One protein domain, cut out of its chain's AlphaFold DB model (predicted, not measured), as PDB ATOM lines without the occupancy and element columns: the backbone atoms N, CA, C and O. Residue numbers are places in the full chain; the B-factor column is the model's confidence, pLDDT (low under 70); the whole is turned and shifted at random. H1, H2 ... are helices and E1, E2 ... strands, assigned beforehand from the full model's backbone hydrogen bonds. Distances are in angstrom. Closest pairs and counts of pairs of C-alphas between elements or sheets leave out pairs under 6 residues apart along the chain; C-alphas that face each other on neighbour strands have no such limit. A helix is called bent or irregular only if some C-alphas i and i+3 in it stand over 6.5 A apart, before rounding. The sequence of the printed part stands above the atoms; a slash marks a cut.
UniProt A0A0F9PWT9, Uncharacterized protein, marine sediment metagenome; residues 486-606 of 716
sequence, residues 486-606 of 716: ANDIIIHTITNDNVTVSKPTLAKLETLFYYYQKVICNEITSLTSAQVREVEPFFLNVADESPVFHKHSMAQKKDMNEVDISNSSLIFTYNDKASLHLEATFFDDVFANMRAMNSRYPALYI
ATOM      1  N   ALA A 486      55.734 -20.595 -29.955       66.19
ATOM      2  CA  ALA A 486      57.176 -20.665 -29.688       66.19
ATOM      3  C   ALA A 486      57.696 -19.544 -28.760       66.19
ATOM      4  O   ALA A 486      58.482 -19.815 -27.852       66.19
ATOM      5  N   ASN A 487      57.240 -18.298 -28.949       72.88
ATOM      6  CA  ASN A 487      57.668 -17.156 -28.127       72.88
ATOM      7  C   ASN A 487      57.186 -17.282 -26.677       72.88
ATOM      8  O   ASN A 487      57.961 -17.061 -25.747       72.88
ATOM      9  N   ASP A 488      55.939 -17.709 -26.481       75.31
ATOM     10  CA  ASP A 488      55.347 -17.880 -25.152       75.31
ATOM     11  C   ASP A 488      56.048 -18.961 -24.333       75.31
ATOM     12  O   ASP A 488      56.218 -18.808 -23.123       75.31
ATOM     13  N   ILE A 489      56.535 -20.016 -24.993       69.62
ATOM     14  CA  ILE A 489      57.352 -21.059 -24.363       69.62
ATOM     15  C   ILE A 489      58.691 -20.485 -23.875       69.62
ATOM     16  O   ILE A 489      59.122 -20.786 -22.758       69.62
ATOM     17  N   ILE A 490      59.355 -19.641 -24.672       70.19
ATOM     18  CA  ILE A 490      60.615 -18.997 -24.265       70.19
ATOM     19  C   ILE A 490      60.368 -18.038 -23.095       70.19
ATOM     20  O   ILE A 490      61.087 -18.110 -22.102       70.19
ATOM     21  N   ILE A 491      59.333 -17.193 -23.156       77.50
ATOM     22  CA  ILE A 491      59.011 -16.274 -22.051       77.50
ATOM     23  C   ILE A 491      58.629 -17.057 -20.796       77.50
ATOM     24  O   ILE A 491      59.133 -16.736 -19.726       77.50
ATOM     25  N   HIS A 492      57.820 -18.118 -20.909       76.25
ATOM     26  CA  HIS A 492      57.544 -19.019 -19.786       76.25
ATOM     27  C   HIS A 492      58.846 -19.547 -19.176       76.25
ATOM     28  O   HIS A 492      59.017 -19.529 -17.964       76.25
ATOM     29  N   THR A 493      59.806 -19.938 -20.013       68.38
ATOM     30  CA  THR A 493      61.113 -20.401 -19.543       68.38
ATOM     31  C   THR A 493      61.911 -19.291 -18.855       68.38
ATOM     32  O   THR A 493      62.709 -19.588 -17.981       68.38
ATOM     33  N   ILE A 494      61.727 -18.019 -19.199       72.12
ATOM     34  CA  ILE A 494      62.446 -16.907 -18.558       72.12
ATOM     35  C   ILE A 494      61.776 -16.490 -17.243       72.12
ATOM     36  O   ILE A 494      62.474 -16.219 -16.271       72.12
ATOM     37  N   THR A 495      60.442 -16.430 -17.204       71.62
ATOM     38  CA  THR A 495      59.686 -15.823 -16.092       71.62
ATOM     39  C   THR A 495      58.995 -16.826 -15.175       71.62
ATOM     40  O   THR A 495      58.633 -16.463 -14.062       71.62
ATOM     41  N   ASN A 496      58.801 -18.066 -15.626       70.44
ATOM     42  CA  ASN A 496      58.009 -19.107 -14.968       70.44
ATOM     43  C   ASN A 496      56.539 -18.710 -14.702       70.44
ATOM     44  O   ASN A 496      55.957 -19.136 -13.709       70.44
ATOM     45  N   ASP A 497      55.956 -17.871 -15.571       71.56
ATOM     46  CA  ASP A 497      54.726 -17.108 -15.276       71.56
ATOM     47  C   ASP A 497      53.772 -16.975 -16.494       71.56
ATOM     48  O   ASP A 497      53.112 -15.960 -16.701       71.56
ATOM     49  N   ASN A 498      53.742 -18.000 -17.355       79.12
ATOM     50  CA  ASN A 498      52.760 -18.152 -18.442       79.12
ATOM     51  C   ASN A 498      52.344 -19.625 -18.545       79.12
ATOM     52  O   ASN A 498      53.185 -20.494 -18.347       79.12
ATOM     53  N   VAL A 499      51.103 -19.945 -18.903       77.50
ATOM     54  CA  VAL A 499      50.644 -21.345 -18.987       77.50
ATOM     55  C   VAL A 499      49.700 -21.560 -20.164       77.50
ATOM     56  O   VAL A 499      48.972 -20.654 -20.559       77.50
ATOM     57  N   THR A 500      49.703 -22.762 -20.744       77.38
ATOM     58  CA  THR A 500      48.771 -23.160 -21.812       77.38
ATOM     59  C   THR A 500      47.847 -24.281 -21.337       77.38
ATOM     60  O   THR A 500      48.300 -25.254 -20.735       77.38
ATOM     61  N   VAL A 501      46.549 -24.172 -21.629       74.81
ATOM     62  CA  VAL A 501      45.514 -25.155 -21.283       74.81
ATOM     63  C   VAL A 501      44.582 -25.403 -22.470       74.81
ATOM     64  O   VAL A 501      44.154 -24.462 -23.123       74.81
ATOM     65  N   SER A 502      44.247 -26.669 -22.741       68.25
ATOM     66  CA  SER A 502      43.370 -27.037 -23.873       68.25
ATOM     67  C   SER A 502      41.976 -27.522 -23.463       68.25
ATOM     68  O   SER A 502      41.049 -27.514 -24.262       68.25
ATOM     69  N   LYS A 503      41.819 -27.962 -22.209       75.81
ATOM     70  CA  LYS A 503      40.546 -28.411 -21.622       75.81
ATOM     71  C   LYS A 503      40.380 -27.786 -20.234       75.81
ATOM     72  O   LYS A 503      40.755 -28.419 -19.242       75.81
ATOM     73  N   PRO A 504      39.986 -26.506 -20.158       82.94
ATOM     74  CA  PRO A 504      39.800 -25.832 -18.882       82.94
ATOM     75  C   PRO A 504      38.515 -26.301 -18.183       82.94
ATOM     76  O   PRO A 504      37.502 -26.535 -18.831       82.94
ATOM     77  N   THR A 505      38.575 -26.414 -16.858       86.44
ATOM     78  CA  THR A 505      37.408 -26.421 -15.957       86.44
ATOM     79  C   THR A 505      37.422 -25.119 -15.162       86.44
ATOM     80  O   THR A 505      38.478 -24.477 -15.094       86.44
ATOM     81  N   LEU A 506      36.311 -24.730 -14.532       84.56
ATOM     82  CA  LEU A 506      36.265 -23.486 -13.760       84.56
ATOM     83  C   LEU A 506      37.319 -23.480 -12.643       84.56
ATOM     84  O   LEU A 506      38.168 -22.595 -12.607       84.56
ATOM     85  N   ALA A 507      37.379 -24.547 -11.840       76.56
ATOM     86  CA  ALA A 507      38.381 -24.694 -10.778       76.56
ATOM     87  C   ALA A 507      39.830 -24.621 -11.300       76.56
ATOM     88  O   ALA A 507      40.728 -24.074 -10.650       76.56
ATOM     89  N   LYS A 508      40.083 -25.164 -12.500       80.00
ATOM     90  CA  LYS A 508      41.401 -25.078 -13.133       80.00
ATOM     91  C   LYS A 508      41.708 -23.644 -13.549       80.00
ATOM     92  O   LYS A 508      42.818 -23.196 -13.298       80.00
ATOM     93  N   LEU A 509      40.764 -22.926 -14.153       83.94
ATOM     94  CA  LEU A 509      40.947 -21.521 -14.525       83.94
ATOM     95  C   LEU A 509      41.193 -20.644 -13.298       83.94
ATOM     96  O   LEU A 509      42.180 -19.918 -13.284       83.94
ATOM     97  N   GLU A 510      40.391 -20.787 -12.243       81.75
ATOM     98  CA  GLU A 510      40.581 -20.072 -10.973       81.75
ATOM     99  C   GLU A 510      41.988 -20.302 -10.401       81.75
ATOM    100  O   GLU A 510      42.653 -19.369  -9.959       81.75
ATOM    101  N   THR A 511      42.474 -21.546 -10.456       77.50
ATOM    102  CA  THR A 511      43.831 -21.897 -10.016       77.50
ATOM    103  C   THR A 511      44.894 -21.268 -10.915       77.50
ATOM    104  O   THR A 511      45.873 -20.713 -10.425       77.50
ATOM    105  N   LEU A 512      44.729 -21.341 -12.238       81.25
ATOM    106  CA  LEU A 512      45.722 -20.818 -13.177       81.25
ATOM    107  C   LEU A 512      45.834 -19.291 -13.090       81.25
ATOM    108  O   LEU A 512      46.948 -18.787 -13.063       81.25
ATOM    109  N   PHE A 513      44.720 -18.569 -12.989       82.94
ATOM    110  CA  PHE A 513      44.727 -17.105 -12.868       82.94
ATOM    111  C   PHE A 513      45.259 -16.618 -11.518       82.94
ATOM    112  O   PHE A 513      45.730 -15.492 -11.427       82.94
ATOM    113  N   TYR A 514      45.246 -17.469 -10.490       76.50
ATOM    114  CA  TYR A 514      45.878 -17.159  -9.210       76.50
ATOM    115  C   TYR A 514      47.415 -17.204  -9.278       76.50
ATOM    116  O   TYR A 514      48.088 -16.424  -8.611       76.50
ATOM    117  N   TYR A 515      47.982 -18.123 -10.067       74.88
ATOM    118  CA  TYR A 515      49.433 -18.349 -10.112       74.88
ATOM    119  C   TYR A 515      50.134 -17.769 -11.340       74.88
ATOM    120  O   TYR A 515      51.354 -17.618 -11.309       74.88
ATOM    121  N   TYR A 516      49.400 -17.498 -12.419       79.62
ATOM    122  CA  TYR A 516      49.966 -17.087 -13.696       79.62
ATOM    123  C   TYR A 516      49.329 -15.797 -14.189       79.62
ATOM    124  O   TYR A 516      48.115 -15.716 -14.365       79.62
ATOM    125  N   GLN A 517      50.169 -14.828 -14.544       81.75
ATOM    126  CA  GLN A 517      49.712 -13.577 -15.148       81.75
ATOM    127  C   GLN A 517      49.201 -13.779 -16.583       81.75
ATOM    128  O   GLN A 517      48.468 -12.947 -17.104       81.75
ATOM    129  N   LYS A 518      49.599 -14.857 -17.265       88.25
ATOM    130  CA  LYS A 518      49.193 -15.133 -18.648       88.25
ATOM    131  C   LYS A 518      48.722 -16.569 -18.813       88.25
ATOM    132  O   LYS A 518      49.505 -17.512 -18.687       88.25
ATOM    133  N   VAL A 519      47.458 -16.720 -19.191       88.50
ATOM    134  CA  VAL A 519      46.823 -18.002 -19.488       88.50
ATOM    135  C   VAL A 519      46.439 -18.050 -20.965       88.50
ATOM    136  O   VAL A 519      45.726 -17.192 -21.483       88.50
ATOM    137  N   ILE A 520      46.918 -19.081 -21.657       87.94
ATOM    138  CA  ILE A 520      46.615 -19.346 -23.062       87.94
ATOM    139  C   ILE A 520      45.654 -20.530 -23.128       87.94
ATOM    140  O   ILE A 520      46.015 -21.656 -22.782       87.94
ATOM    141  N   CYS A 521      44.432 -20.286 -23.583       87.06
ATOM    142  CA  CYS A 521      43.448 -21.321 -23.865       87.06
ATOM    143  C   CYS A 521      43.604 -21.782 -25.318       87.06
ATOM    144  O   CYS A 521      43.137 -21.127 -26.249       87.06
ATOM    145  N   ASN A 522      44.280 -22.908 -25.522       79.56
ATOM    146  CA  ASN A 522      44.569 -23.424 -26.853       79.56
ATOM    147  C   ASN A 522      43.539 -24.483 -27.260       79.56
ATOM    148  O   ASN A 522      43.559 -25.586 -26.722       79.56
ATOM    149  N   GLU A 523      42.717 -24.178 -28.264       72.75
ATOM    150  CA  GLU A 523      41.845 -25.142 -28.962       72.75
ATOM    151  C   GLU A 523      40.755 -25.735 -28.062       72.75
ATOM    152  O   GLU A 523      40.576 -26.948 -27.952       72.75
ATOM    153  N   ILE A 524      39.992 -24.852 -27.418       78.38
ATOM    154  CA  ILE A 524      38.871 -25.212 -26.534       78.38
ATOM    155  C   ILE A 524      37.619 -25.717 -27.281       78.38
ATOM    156  O   ILE A 524      36.566 -25.886 -26.674       78.38
ATOM    157  N   THR A 525      37.723 -26.003 -28.580       71.38
ATOM    158  CA  THR A 525      36.624 -26.484 -29.441       71.38
ATOM    159  C   THR A 525      36.087 -27.864 -29.057       71.38
ATOM    160  O   THR A 525      35.046 -28.280 -29.544       71.38
ATOM    161  N   SER A 526      36.778 -28.581 -28.166       69.19
ATOM    162  CA  SER A 526      36.376 -29.915 -27.692       69.19
ATOM    163  C   SER A 526      35.523 -29.919 -26.415       69.19
ATOM    164  O   SER A 526      35.262 -30.995 -25.873       69.19
ATOM    165  N   LEU A 527      35.133 -28.751 -25.896       78.12
ATOM    166  CA  LEU A 527      34.285 -28.653 -24.706       78.12
ATOM    167  C   LEU A 527      32.824 -28.986 -25.039       78.12
ATOM    168  O   LEU A 527      32.281 -28.540 -26.043       78.12
ATOM    169  N   THR A 528      32.173 -29.746 -24.160       83.50
ATOM    170  CA  THR A 528      30.720 -29.981 -24.229       83.50
ATOM    171  C   THR A 528      29.947 -28.711 -23.871       83.50
ATOM    172  O   THR A 528      30.442 -27.881 -23.108       83.50
ATOM    173  N   SER A 529      28.694 -28.576 -24.313       85.88
ATOM    174  CA  SER A 529      27.861 -27.407 -23.975       85.88
ATOM    175  C   SER A 529      27.694 -27.198 -22.463       85.88
ATOM    176  O   SER A 529      27.565 -26.064 -22.012       85.88
ATOM    177  N   ALA A 530      27.716 -28.273 -21.664       86.62
ATOM    178  CA  ALA A 530      27.691 -28.178 -20.204       86.62
ATOM    179  C   ALA A 530      28.984 -27.561 -19.648       86.62
ATOM    180  O   ALA A 530      28.917 -26.642 -18.839       86.62
ATOM    181  N   GLN A 531      30.143 -28.010 -20.137       88.50
ATOM    182  CA  GLN A 531      31.442 -27.445 -19.757       88.50
ATOM    183  C   GLN A 531      31.573 -25.985 -20.193       88.50
ATOM    184  O   GLN A 531      32.089 -25.172 -19.436       88.50
ATOM    185  N   VAL A 532      31.078 -25.635 -21.386       88.88
ATOM    186  CA  VAL A 532      31.065 -24.247 -21.868       88.88
ATOM    187  C   VAL A 532      30.248 -23.358 -20.935       88.88
ATOM    188  O   VAL A 532      30.756 -22.321 -20.525       88.88
ATOM    189  N   ARG A 533      29.034 -23.768 -20.541       88.94
ATOM    190  CA  ARG A 533      28.196 -22.992 -19.605       88.94
ATOM    191  C   ARG A 533      28.875 -22.732 -18.259       88.94
ATOM    192  O   ARG A 533      28.592 -21.719 -17.633       88.94
ATOM    193  N   GLU A 534      29.761 -23.626 -17.826       89.94
ATOM    194  CA  GLU A 534      30.509 -23.483 -16.573       89.94
ATOM    195  C   GLU A 534      31.645 -22.448 -16.681       89.94
ATOM    196  O   GLU A 534      31.866 -21.671 -15.756       89.94
ATOM    197  N   VAL A 535      32.369 -22.417 -17.807       91.56
ATOM    198  CA  VAL A 535      33.570 -21.569 -17.970       91.56
ATOM    199  C   VAL A 535      33.319 -20.255 -18.715       91.56
ATOM    200  O   VAL A 535      34.092 -19.311 -18.565       91.56
ATOM    201  N   GLU A 536      32.259 -20.163 -19.518       93.12
ATOM    202  CA  GLU A 536      31.925 -18.972 -20.310       93.12
ATOM    203  C   GLU A 536      31.741 -17.709 -19.451       93.12
ATOM    204  O   GLU A 536      32.345 -16.689 -19.802       93.12
ATOM    205  N   PRO A 537      31.022 -17.736 -18.306       90.50
ATOM    206  CA  PRO A 537      30.909 -16.561 -17.441       90.50
ATOM    207  C   PRO A 537      32.270 -16.068 -16.934       90.50
ATOM    208  O   PRO A 537      32.514 -14.864 -16.899       90.50
ATOM    209  N   PHE A 538      33.183 -16.990 -16.609       89.62
ATOM    210  CA  PHE A 538      34.544 -16.650 -16.191       89.62
ATOM    211  C   PHE A 538      35.291 -15.907 -17.302       89.62
ATOM    212  O   PHE A 538      35.876 -14.854 -17.056       89.62
ATOM    213  N   PHE A 539      35.241 -16.408 -18.539       92.25
ATOM    214  CA  PHE A 539      35.877 -15.729 -19.669       92.25
ATOM    215  C   PHE A 539      35.278 -14.339 -19.907       92.25
ATOM    216  O   PHE A 539      36.016 -13.368 -20.046       92.25
ATOM    217  N   LEU A 540      33.952 -14.204 -19.891       91.25
ATOM    218  CA  LEU A 540      33.311 -12.899 -20.067       91.25
ATOM    219  C   LEU A 540      33.741 -11.895 -18.986       91.25
ATOM    220  O   LEU A 540      34.111 -10.778 -19.343       91.25
ATOM    221  N   ASN A 541      33.793 -12.315 -17.716       87.88
ATOM    222  CA  ASN A 541      34.234 -11.475 -16.597       87.88
ATOM    223  C   ASN A 541      35.695 -11.023 -16.739       87.88
ATOM    224  O   ASN A 541      35.999  -9.845 -16.552       87.88
ATOM    225  N   VAL A 542      36.604 -11.916 -17.147       88.19
ATOM    226  CA  VAL A 542      38.021 -11.567 -17.376       88.19
ATOM    227  C   VAL A 542      38.181 -10.464 -18.431       88.19
ATOM    228  O   VAL A 542      39.116  -9.664 -18.366       88.19
ATOM    229  N   ALA A 543      37.282 -10.403 -19.412       88.00
ATOM    230  CA  ALA A 543      37.324  -9.413 -20.483       88.00
ATOM    231  C   ALA A 543      36.391  -8.205 -20.276       88.00
ATOM    232  O   ALA A 543      36.307  -7.357 -21.172       88.00
ATOM    233  N   ASP A 544      35.729  -8.120 -19.119       83.81
ATOM    234  CA  ASP A 544      34.909  -6.986 -18.672       83.81
ATOM    235  C   ASP A 544      35.660  -6.018 -17.748       83.81
ATOM    236  O   ASP A 544      35.048  -5.147 -17.140       83.81
ATOM    237  N   GLU A 545      36.988  -6.154 -17.665       67.56
ATOM    238  CA  GLU A 545      37.852  -5.363 -16.774       67.56
ATOM    239  C   GLU A 545      37.450  -5.445 -15.296       67.56
ATOM    240  O   GLU A 545      37.808  -4.580 -14.497       67.56
ATOM    241  N   SER A 546      36.730  -6.503 -14.910       68.44
ATOM    242  CA  SER A 546      36.438  -6.766 -13.507       68.44
ATOM    243  C   SER A 546      37.760  -6.877 -12.743       68.44
ATOM    244  O   SER A 546      38.642  -7.623 -13.170       68.44
ATOM    245  N   PRO A 547      37.940  -6.151 -11.628       63.09
ATOM    246  CA  PRO A 547      39.193  -6.207 -10.887       63.09
ATOM    247  C   PRO A 547      39.379  -7.579 -10.229       63.09
ATOM    248  O   PRO A 547      40.501  -8.051 -10.081       63.09
ATOM    249  N   VAL A 548      38.271  -8.238  -9.879       68.38
ATOM    250  CA  VAL A 548      38.249  -9.459  -9.078       68.38
ATOM    251  C   VAL A 548      37.200 -10.439  -9.611       68.38
ATOM    252  O   VAL A 548      36.118 -10.033 -10.033       68.38
ATOM    253  N   PHE A 549      37.508 -11.737  -9.574       67.75
ATOM    254  CA  PHE A 549      36.558 -12.832  -9.774       67.75
ATOM    255  C   PHE A 549      36.305 -13.562  -8.449       67.75
ATOM    256  O   PHE A 549      37.256 -14.031  -7.817       67.75
ATOM    257  N   HIS A 550      35.040 -13.699  -8.041       65.50
ATOM    258  CA  HIS A 550      34.683 -14.451  -6.837       65.50
ATOM    259  C   HIS A 550      34.632 -15.957  -7.122       65.50
ATOM    260  O   HIS A 550      33.937 -16.390  -8.040       65.50
ATOM    261  N   LYS A 551      35.371 -16.766  -6.352       61.72
ATOM    262  CA  LYS A 551      35.482 -18.213  -6.607       61.72
ATOM    263  C   LYS A 551      34.166 -18.948  -6.357       61.72
ATOM    264  O   LYS A 551      33.520 -18.735  -5.334       61.72
ATOM    265  N   HIS A 552      33.836 -19.900  -7.228       54.94
ATOM    266  CA  HIS A 552      32.676 -20.782  -7.046       54.94
ATOM    267  C   HIS A 552      33.016 -22.074  -6.287       54.94
ATOM    268  O   HIS A 552      32.136 -22.679  -5.673       54.94
ATOM    269  N   SER A 553      34.278 -22.523  -6.296       51.22
ATOM    270  CA  SER A 553      34.665 -23.752  -5.597       51.22
ATOM    271  C   SER A 553      34.852 -23.513  -4.092       51.22
ATOM    272  O   SER A 553      35.918 -23.089  -3.641       51.22
ATOM    273  N   MET A 554      33.831 -23.833  -3.294       42.19
ATOM    274  CA  MET A 554      33.950 -23.902  -1.836       42.19
ATOM    275  C   MET A 554      34.681 -25.186  -1.426       42.19
ATOM    276  O   MET A 554      34.066 -26.214  -1.147       42.19
ATOM    277  N   ALA A 555      36.009 -25.148  -1.320       39.81
ATOM    278  CA  ALA A 555      36.633 -26.010  -0.323       39.81
ATOM    279  C   ALA A 555      36.178 -25.461   1.038       39.81
ATOM    280  O   ALA A 555      36.569 -24.351   1.386       39.81
ATOM    281  N   GLN A 556      35.329 -26.207   1.758       35.97
ATOM    282  CA  GLN A 556      34.571 -25.831   2.972       35.97
ATOM    283  C   GLN A 556      35.379 -25.264   4.176       35.97
ATOM    284  O   GLN A 556      34.876 -25.242   5.294       35.97
ATOM    285  N   LYS A 557      36.628 -24.809   4.006       38.19
ATOM    286  CA  LYS A 557      37.503 -24.292   5.072       38.19
ATOM    287  C   LYS A 557      38.467 -23.154   4.654       38.19
ATOM    288  O   LYS A 557      39.564 -23.094   5.204       38.19
ATOM    289  N   LYS A 558      38.157 -22.266   3.693       44.25
ATOM    290  CA  LYS A 558      39.115 -21.202   3.291       44.25
ATOM    291  C   LYS A 558      38.505 -19.816   3.027       44.25
ATOM    292  O   LYS A 558      37.679 -19.683   2.138       44.25
ATOM    293  N   ASP A 559      39.072 -18.795   3.678       43.06
ATOM    294  CA  ASP A 559      39.055 -17.376   3.267       43.06
ATOM    295  C   ASP A 559      39.916 -17.152   2.007       43.06
ATOM    296  O   ASP A 559      41.037 -16.649   2.081       43.06
ATOM    297  N   MET A 560      39.446 -17.584   0.839       51.97
ATOM    298  CA  MET A 560      40.046 -17.228  -0.457       51.97
ATOM    299  C   MET A 560      38.933 -16.984  -1.474       51.97
ATOM    300  O   MET A 560      38.811 -17.704  -2.468       51.97
ATOM    301  N   ASN A 561      38.099 -15.987  -1.194       58.00
ATOM    302  CA  ASN A 561      36.862 -15.748  -1.937       58.00
ATOM    303  C   ASN A 561      37.083 -15.045  -3.284       58.00
ATOM    304  O   ASN A 561      36.139 -14.947  -4.057       58.00
ATOM    305  N   GLU A 562      38.301 -14.580  -3.581       62.97
ATOM    306  CA  GLU A 562      38.587 -13.614  -4.648       62.97
ATOM    307  C   GLU A 562      39.883 -13.942  -5.420       62.97
ATOM    308  O   GLU A 562      40.868 -14.412  -4.844       62.97
ATOM    309  N   VAL A 563      39.882 -13.712  -6.738       63.59
ATOM    310  CA  VAL A 563      41.047 -13.791  -7.643       63.59
ATOM    311  C   VAL A 563      41.190 -12.452  -8.367       63.59
ATOM    312  O   VAL A 563      40.266 -12.063  -9.074       63.59
ATOM    313  N   ASP A 564      42.329 -11.765  -8.233       68.75
ATOM    314  CA  ASP A 564      42.630 -10.566  -9.034       68.75
ATOM    315  C   ASP A 564      42.873 -10.969 -10.496       68.75
ATOM    316  O   ASP A 564      43.779 -11.746 -10.811       68.75
ATOM    317  N   ILE A 565      42.037 -10.457 -11.396       72.06
ATOM    318  CA  ILE A 565      42.110 -10.730 -12.839       72.06
ATOM    319  C   ILE A 565      42.420  -9.467 -13.654       72.06
ATOM    320  O   ILE A 565      42.548  -9.550 -14.879       72.06
ATOM    321  N   SER A 566      42.590  -8.313 -12.998       67.44
ATOM    322  CA  SER A 566      42.724  -6.993 -13.632       67.44
ATOM    323  C   SER A 566      43.873  -6.941 -14.651       67.44
ATOM    324  O   SER A 566      43.712  -6.480 -15.787       67.44
ATOM    325  N   ASN A 567      45.020  -7.513 -14.277       73.69
ATOM    326  CA  ASN A 567      46.254  -7.523 -15.063       73.69
ATOM    327  C   ASN A 567      46.585  -8.881 -15.693       73.69
ATOM    328  O   ASN A 567      47.685  -9.060 -16.228       73.69
ATOM    329  N   SER A 568      45.636  -9.815 -15.669       83.69
ATOM    330  CA  SER A 568      45.813 -11.147 -16.233       83.69
ATOM    331  C   SER A 568      45.498 -11.166 -17.728       83.69
ATOM    332  O   SER A 568      44.551 -10.545 -18.214       83.69
ATOM    333  N   SER A 569      46.318 -11.884 -18.484       91.38
ATOM    334  CA  SER A 569      46.134 -12.127 -19.908       91.38
ATOM    335  C   SER A 569      45.373 -13.422 -20.138       91.38
ATOM    336  O   SER A 569      45.764 -14.471 -19.626       91.38
ATOM    337  N   LEU A 570      44.340 -13.355 -20.975       93.69
ATOM    338  CA  LEU A 570      43.591 -14.511 -21.454       93.69
ATOM    339  C   LEU A 570      43.580 -14.520 -22.975       93.69
ATOM    340  O   LEU A 570      42.888 -13.728 -23.613       93.69
ATOM    341  N   ILE A 571      44.343 -15.434 -23.556       93.31
ATOM    342  CA  ILE A 571      44.494 -15.511 -25.007       93.31
ATOM    343  C   ILE A 571      43.935 -16.832 -25.480       93.31
ATOM    344  O   ILE A 571      44.339 -17.883 -24.986       93.31
ATOM    345  N   PHE A 572      43.045 -16.793 -26.464       92.56
ATOM    346  CA  PHE A 572      42.638 -18.012 -27.148       92.56
ATOM    347  C   PHE A 572      43.479 -18.207 -28.397       92.56
ATOM    348  O   PHE A 572      43.612 -17.293 -29.210       92.56
ATOM    349  N   THR A 573      44.015 -19.406 -28.567       85.75
ATOM    350  CA  THR A 573      44.693 -19.809 -29.798       85.75
ATOM    351  C   THR A 573      43.930 -20.967 -30.413       85.75
ATOM    352  O   THR A 573      43.654 -21.952 -29.728       85.75
ATOM    353  N   TYR A 574      43.552 -20.863 -31.683       79.75
ATOM    354  CA  TYR A 574      42.808 -21.926 -32.362       79.75
ATOM    355  C   TYR A 574      43.112 -21.999 -33.859       79.75
ATOM    356  O   TYR A 574      43.843 -21.154 -34.380       79.75
ATOM    357  N   ASN A 575      42.636 -23.045 -34.529       76.44
ATOM    358  CA  ASN A 575      42.808 -23.188 -35.969       76.44
ATOM    359  C   ASN A 575      41.670 -22.553 -36.774       76.44
ATOM    360  O   ASN A 575      40.606 -22.266 -36.226       76.44
ATOM    361  N   ASP A 576      41.893 -22.322 -38.069       77.56
ATOM    362  CA  ASP A 576      40.846 -21.816 -38.966       77.56
ATOM    363  C   ASP A 576      39.711 -22.810 -39.208       77.56
ATOM    364  O   ASP A 576      39.866 -24.028 -39.113       77.56
ATOM    365  N   LYS A 577      38.550 -22.255 -39.557       75.75
ATOM    366  CA  LYS A 577      37.317 -22.988 -39.839       75.75
ATOM    367  C   LYS A 577      37.476 -23.954 -41.010       75.75
ATOM    368  O   LYS A 577      37.034 -25.094 -40.913       75.75
ATOM    369  N   ALA A 578      38.175 -23.536 -42.068       66.12
ATOM    370  CA  ALA A 578      38.435 -24.363 -43.248       66.12
ATOM    371  C   ALA A 578      39.185 -25.667 -42.923       66.12
ATOM    372  O   ALA A 578      39.085 -26.642 -43.665       66.12
ATOM    373  N   SER A 579      39.927 -25.709 -41.813       60.66
ATOM    374  CA  SER A 579      40.611 -26.924 -41.389       60.66
ATOM    375  C   SER A 579      39.759 -27.930 -40.626       60.66
ATOM    376  O   SER A 579      40.206 -29.067 -40.460       60.66
ATOM    377  N   LEU A 580      38.571 -27.555 -40.146       61.25
ATOM    378  CA  LEU A 580      37.768 -28.371 -39.235       61.25
ATOM    379  C   LEU A 580      36.972 -29.467 -39.946       61.25
ATOM    380  O   LEU A 580      36.637 -29.367 -41.124       61.25
ATOM    381  N   HIS A 581      36.684 -30.547 -39.213       55.62
ATOM    382  CA  HIS A 581      35.774 -31.595 -39.682       55.62
ATOM    383  C   HIS A 581      34.356 -31.039 -39.850       55.62
ATOM    384  O   HIS A 581      33.974 -30.139 -39.114       55.62
ATOM    385  N   LEU A 582      33.560 -31.598 -40.772       56.84
ATOM    386  CA  LEU A 582      32.167 -31.169 -41.008       56.84
ATOM    387  C   LEU A 582      31.296 -31.203 -39.741       56.84
ATOM    388  O   LEU A 582      30.338 -30.451 -39.638       56.84
ATOM    389  N   GLU A 583      31.644 -32.062 -38.784       57.00
ATOM    390  CA  GLU A 583      30.939 -32.222 -37.503       57.00
ATOM    391  C   GLU A 583      31.620 -31.483 -36.339       57.00
ATOM    392  O   GLU A 583      31.197 -31.593 -35.192       57.00
ATOM    393  N   ALA A 584      32.725 -30.785 -36.598       62.03
ATOM    394  CA  ALA A 584      33.503 -30.134 -35.564       62.03
ATOM    395  C   ALA A 584      33.059 -28.695 -35.341       62.03
ATOM    396  O   ALA A 584      33.001 -27.894 -36.270       62.03
ATOM    397  N   THR A 585      32.841 -28.358 -34.077       74.31
ATOM    398  CA  THR A 585      32.511 -27.005 -33.643       74.31
ATOM    399  C   THR A 585      33.697 -26.069 -33.890       74.31
ATOM    400  O   THR A 585      34.789 -26.277 -33.349       74.31
ATOM    401  N   PHE A 586      33.501 -25.029 -34.702       84.88
ATOM    402  CA  PHE A 586      34.466 -23.938 -34.801       84.88
ATOM    403  C   PHE A 586      34.411 -23.074 -33.543       84.88
ATOM    404  O   PHE A 586      33.409 -23.070 -32.839       84.88
ATOM    405  N   PHE A 587      35.487 -22.346 -33.230       86.81
ATOM    406  CA  PHE A 587      35.565 -21.538 -32.007       86.81
ATOM    407  C   PHE A 587      34.356 -20.609 -31.833       86.81
ATOM    408  O   PHE A 587      33.824 -20.507 -30.728       86.81
ATOM    409  N   ASP A 588      33.903 -19.965 -32.915       89.12
ATOM    410  CA  ASP A 588      32.750 -19.059 -32.866       89.12
ATOM    411  C   ASP A 588      31.413 -19.792 -32.616       89.12
ATOM    412  O   ASP A 588      30.440 -19.163 -32.215       89.12
ATOM    413  N   ASP A 589      31.381 -21.117 -32.750       87.62
ATOM    414  CA  ASP A 589      30.211 -21.960 -32.480       87.62
ATOM    415  C   ASP A 589      30.277 -22.635 -31.093       87.62
ATOM    416  O   ASP A 589      29.353 -23.345 -30.696       87.62
ATOM    417  N   VAL A 590      31.372 -22.453 -30.340       87.56
ATOM    418  CA  VAL A 590      31.564 -23.084 -29.018       87.56
ATOM    419  C   VAL A 590      30.681 -22.436 -27.959       87.56
ATOM    420  O   VAL A 590      30.132 -23.126 -27.102       87.56
ATOM    421  N   PHE A 591      30.587 -21.109 -27.983       90.62
ATOM    422  CA  PHE A 591      30.044 -20.296 -26.899       90.62
ATOM    423  C   PHE A 591      28.542 -20.071 -27.039       90.62
ATOM    424  O   PHE A 591      28.064 -19.696 -28.109       90.62
ATOM    425  N   ALA A 592      27.800 -20.221 -25.939       88.50
ATOM    426  CA  ALA A 592      26.365 -19.953 -25.922       88.50
ATOM    427  C   ALA A 592      26.076 -18.464 -26.170       88.50
ATOM    428  O   ALA A 592      25.096 -18.119 -26.830       88.50
ATOM    429  N   ASN A 593      26.955 -17.574 -25.700       91.81
ATOM    430  CA  ASN A 593      26.888 -16.140 -25.948       91.81
ATOM    431  C   ASN A 593      28.075 -15.653 -26.786       91.81
ATOM    432  O   ASN A 593      28.862 -14.786 -26.382       91.81
ATOM    433  N   MET A 594      28.187 -16.174 -28.010       92.56
ATOM    434  CA  MET A 594      29.264 -15.769 -28.909       92.56
ATOM    435  C   MET A 594      29.242 -14.267 -29.231       92.56
ATOM    436  O   MET A 594      30.292 -13.648 -29.398       92.56
ATOM    437  N   ARG A 595      28.067 -13.624 -29.253       92.50
ATOM    438  CA  ARG A 595      27.958 -12.165 -29.432       92.50
ATOM    439  C   ARG A 595      28.715 -11.408 -28.337       92.50
ATOM    440  O   ARG A 595      29.448 -10.460 -28.635       92.50
ATOM    441  N   ALA A 596      28.578 -11.839 -27.083       92.69
ATOM    442  CA  ALA A 596      29.293 -11.268 -25.949       92.69
ATOM    443  C   ALA A 596      30.804 -11.512 -26.046       92.69
ATOM    444  O   ALA A 596      31.565 -10.552 -25.875       92.69
ATOM    445  N   MET A 597      31.231 -12.730 -26.398       94.00
ATOM    446  CA  MET A 597      32.642 -13.059 -26.642       94.00
ATOM    447  C   MET A 597      33.228 -12.183 -27.753       94.00
ATOM    448  O   MET A 597      34.250 -11.524 -27.560       94.00
ATOM    449  N   ASN A 598      32.530 -12.081 -28.886       92.94
ATOM    450  CA  ASN A 598      32.917 -11.253 -30.018       92.94
ATOM    451  C   ASN A 598      33.028  -9.778 -29.643       92.94
ATOM    452  O   ASN A 598      33.946  -9.132 -30.119       92.94
ATOM    453  N   SER A 599      32.167  -9.225 -28.786       93.25
ATOM    454  CA  SER A 599      32.267  -7.814 -28.373       93.25
ATOM    455  C   SER A 599      33.474  -7.488 -27.478       93.25
ATOM    456  O   SER A 599      33.817  -6.314 -27.334       93.25
ATOM    457  N   ARG A 600      34.111  -8.506 -26.889       93.81
ATOM    458  CA  ARG A 600      35.172  -8.375 -25.879       93.81
ATOM    459  C   ARG A 600      36.536  -8.812 -26.396       93.81
ATOM    460  O   ARG A 600      37.515  -8.106 -26.190       93.81
ATOM    461  N   TYR A 601      36.585  -9.939 -27.099       95.31
ATOM    462  CA  TYR A 601      37.813 -10.567 -27.566       95.31
ATOM    463  C   TYR A 601      38.019 -10.316 -29.067       95.31
ATOM    464  O   TYR A 601      37.402 -11.008 -29.893       95.31
ATOM    465  N   PRO A 602      38.880  -9.364 -29.472       96.06
ATOM    466  CA  PRO A 602      39.226  -9.213 -30.878       96.06
ATOM    467  C   PRO A 602      39.900 -10.489 -31.384       96.06
ATOM    468  O   PRO A 602      40.687 -11.108 -30.668       96.06
ATOM    469  N   ALA A 603      39.554 -10.889 -32.606       95.81
ATOM    470  CA  ALA A 603      40.145 -12.036 -33.278       95.81
ATOM    471  C   ALA A 603      40.982 -11.588 -34.461       95.81
ATOM    472  O   ALA A 603      40.552 -10.749 -35.251       95.81
ATOM    473  N   LEU A 604      42.176 -12.161 -34.554       95.56
ATOM    474  CA  LEU A 604      43.105 -11.946 -35.645       95.56
ATOM    475  C   LEU A 604      43.384 -13.289 -36.309       95.56
ATOM    476  O   LEU A 604      43.661 -14.277 -35.622       95.56
ATOM    477  N   TYR A 605      43.335 -13.315 -37.638       91.25
ATOM    478  CA  TYR A 605      43.848 -14.429 -38.422       91.25
ATOM    479  C   TYR A 605      45.318 -14.169 -38.734       91.25
ATOM    480  O   TYR A 605      45.642 -13.150 -39.331       91.25
ATOM    481  N   ILE A 606      46.205 -15.041 -38.268       87.31
ATOM    482  CA  ILE A 606      47.656 -14.885 -38.342       87.31
ATOM    483  C   ILE A 606      48.236 -15.998 -39.212       87.31
ATOM    484  O   ILE A 606      47.968 -17.181 -38.996       87.31
TER     485      ILE A 606
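Overview. This is residues 486 to 606 of the 716 residues of an uncharacterized protein of marine sediment metagenome (UniProt A0A0F9PWT9). A small sheet of three parallel strands, E1, E2 and E5, makes a wall with H2 over one face; H3 is next to H2, and the short helices H4 and H5 are next to H3, past the E5 edge of the sheet, while H1 is set away from the other helices and grazes the sheet near E1. The short hairpin E3 and E4 sits by H2 at one end of the long axis, its residues 554 to 559 sticking out, and the long link from E5 to H4 makes the other end. The printed part has 121 residues, with five named helices and six named strands in the order H1 E1 H2 E2 H3 E3 E4 E5 H4 H5 E6, and its class is mixed, helices and strands. The larger sheet has the order E1, E2, E5; E3 and E4 form an antiparallel sheet. The whole is compact, with a radius of gyration of the C-alphas of 15.0 A, and spans 47 by 35 by 23 A.

Along the chain. In the larger sheet, E1 is residues 498 to 501, E2 residues 518 to 522, 12.5 A long, and E5 residues 569 to 575, 19.8 A long and the longest strand by residues. C-alpha 569 is at (46.134, -12.127, -19.908). H2 is residues 506 to 515, 14.6 A long. H3, residues 529 to 542, is 19.9 A long; it is only just irregular, with C-alphas 534 and 537 7.0 A apart. H4 is residues 587 to 590 and H5 residues 594 to 600, 9.9 A long. H1, residues 486 to 495, is 14.6 A long and begins at C-alpha 486, (57.176, -20.665, -29.688). The short strands are E3, residues 548 to 550, E4, residues 562 to 564, and E6, residues 603 to 605, which ends at C-alpha 605, (43.848, -14.429, -38.422).

Arrangement. E2 is the inner strand of its sheet. E1 and E2 are parallel at 25 degrees, with N 501 and O 520 2.8 A apart, within hydrogen-bond range. E2 and E5 are parallel at 19 degrees, with N 521 and O 571 2.8 A apart. E1, H2 and E2 form a strand-helix-strand unit, two parallel neighbour strands with a helix between them along the chain; its crossover is right-handed. H2 is on the sheet at a height of 10.0 A and runs along the strands, over E2 at 16 degrees on the local plane. H1 only grazes the sheet, with residues 488 to 492; the C-alphas of His 492 and Asn 498, the closest of H1 and E1, are 5.0 A apart. H2 and H3 only just touch, with 3 pairs of C-alphas within 8 A, the closest being those of Leu 506 and Val 535 at 5.4 A; H3 does so with residues 534 to 538 alone. They run the same way at a shallow tilt of 32 degrees. H3 and H5 also only just touch, with 3 such pairs, through residue 540 of H3 alone; the C-alphas of Leu 540 and Met 597 are closest, at 6.6 A. H3 and H4 are close but not clearly touching, closest at Val 532 and Val 590, whose C-alphas are 7.3 A apart. The hairpin E3 and E4 is antiparallel at 154 degrees, with N 549 and O 563 2.8 A apart. The closest C-alphas of H2 and E4, those of Tyr 514 and Val 563, are 6.1 A apart. E6 pairs with no named strand but is near E5. In H1, H2 and H5 every O i to N i+4 pair is within hydrogen-bond range, in H3 8 of 10 are, and H4 is too short for such a pair.

Size, cuts and confidence. The two C-alphas farthest apart are those of Lys 557 and Ala 578, 48.3 A. The printed part has no cut. The links E3 to E4 and E5 to H4 are long, with 11 residues each. The mean pLDDT of the printed part is 77.3; 33 residues are under 70, among them residues 545 to 564 and 578 to 584.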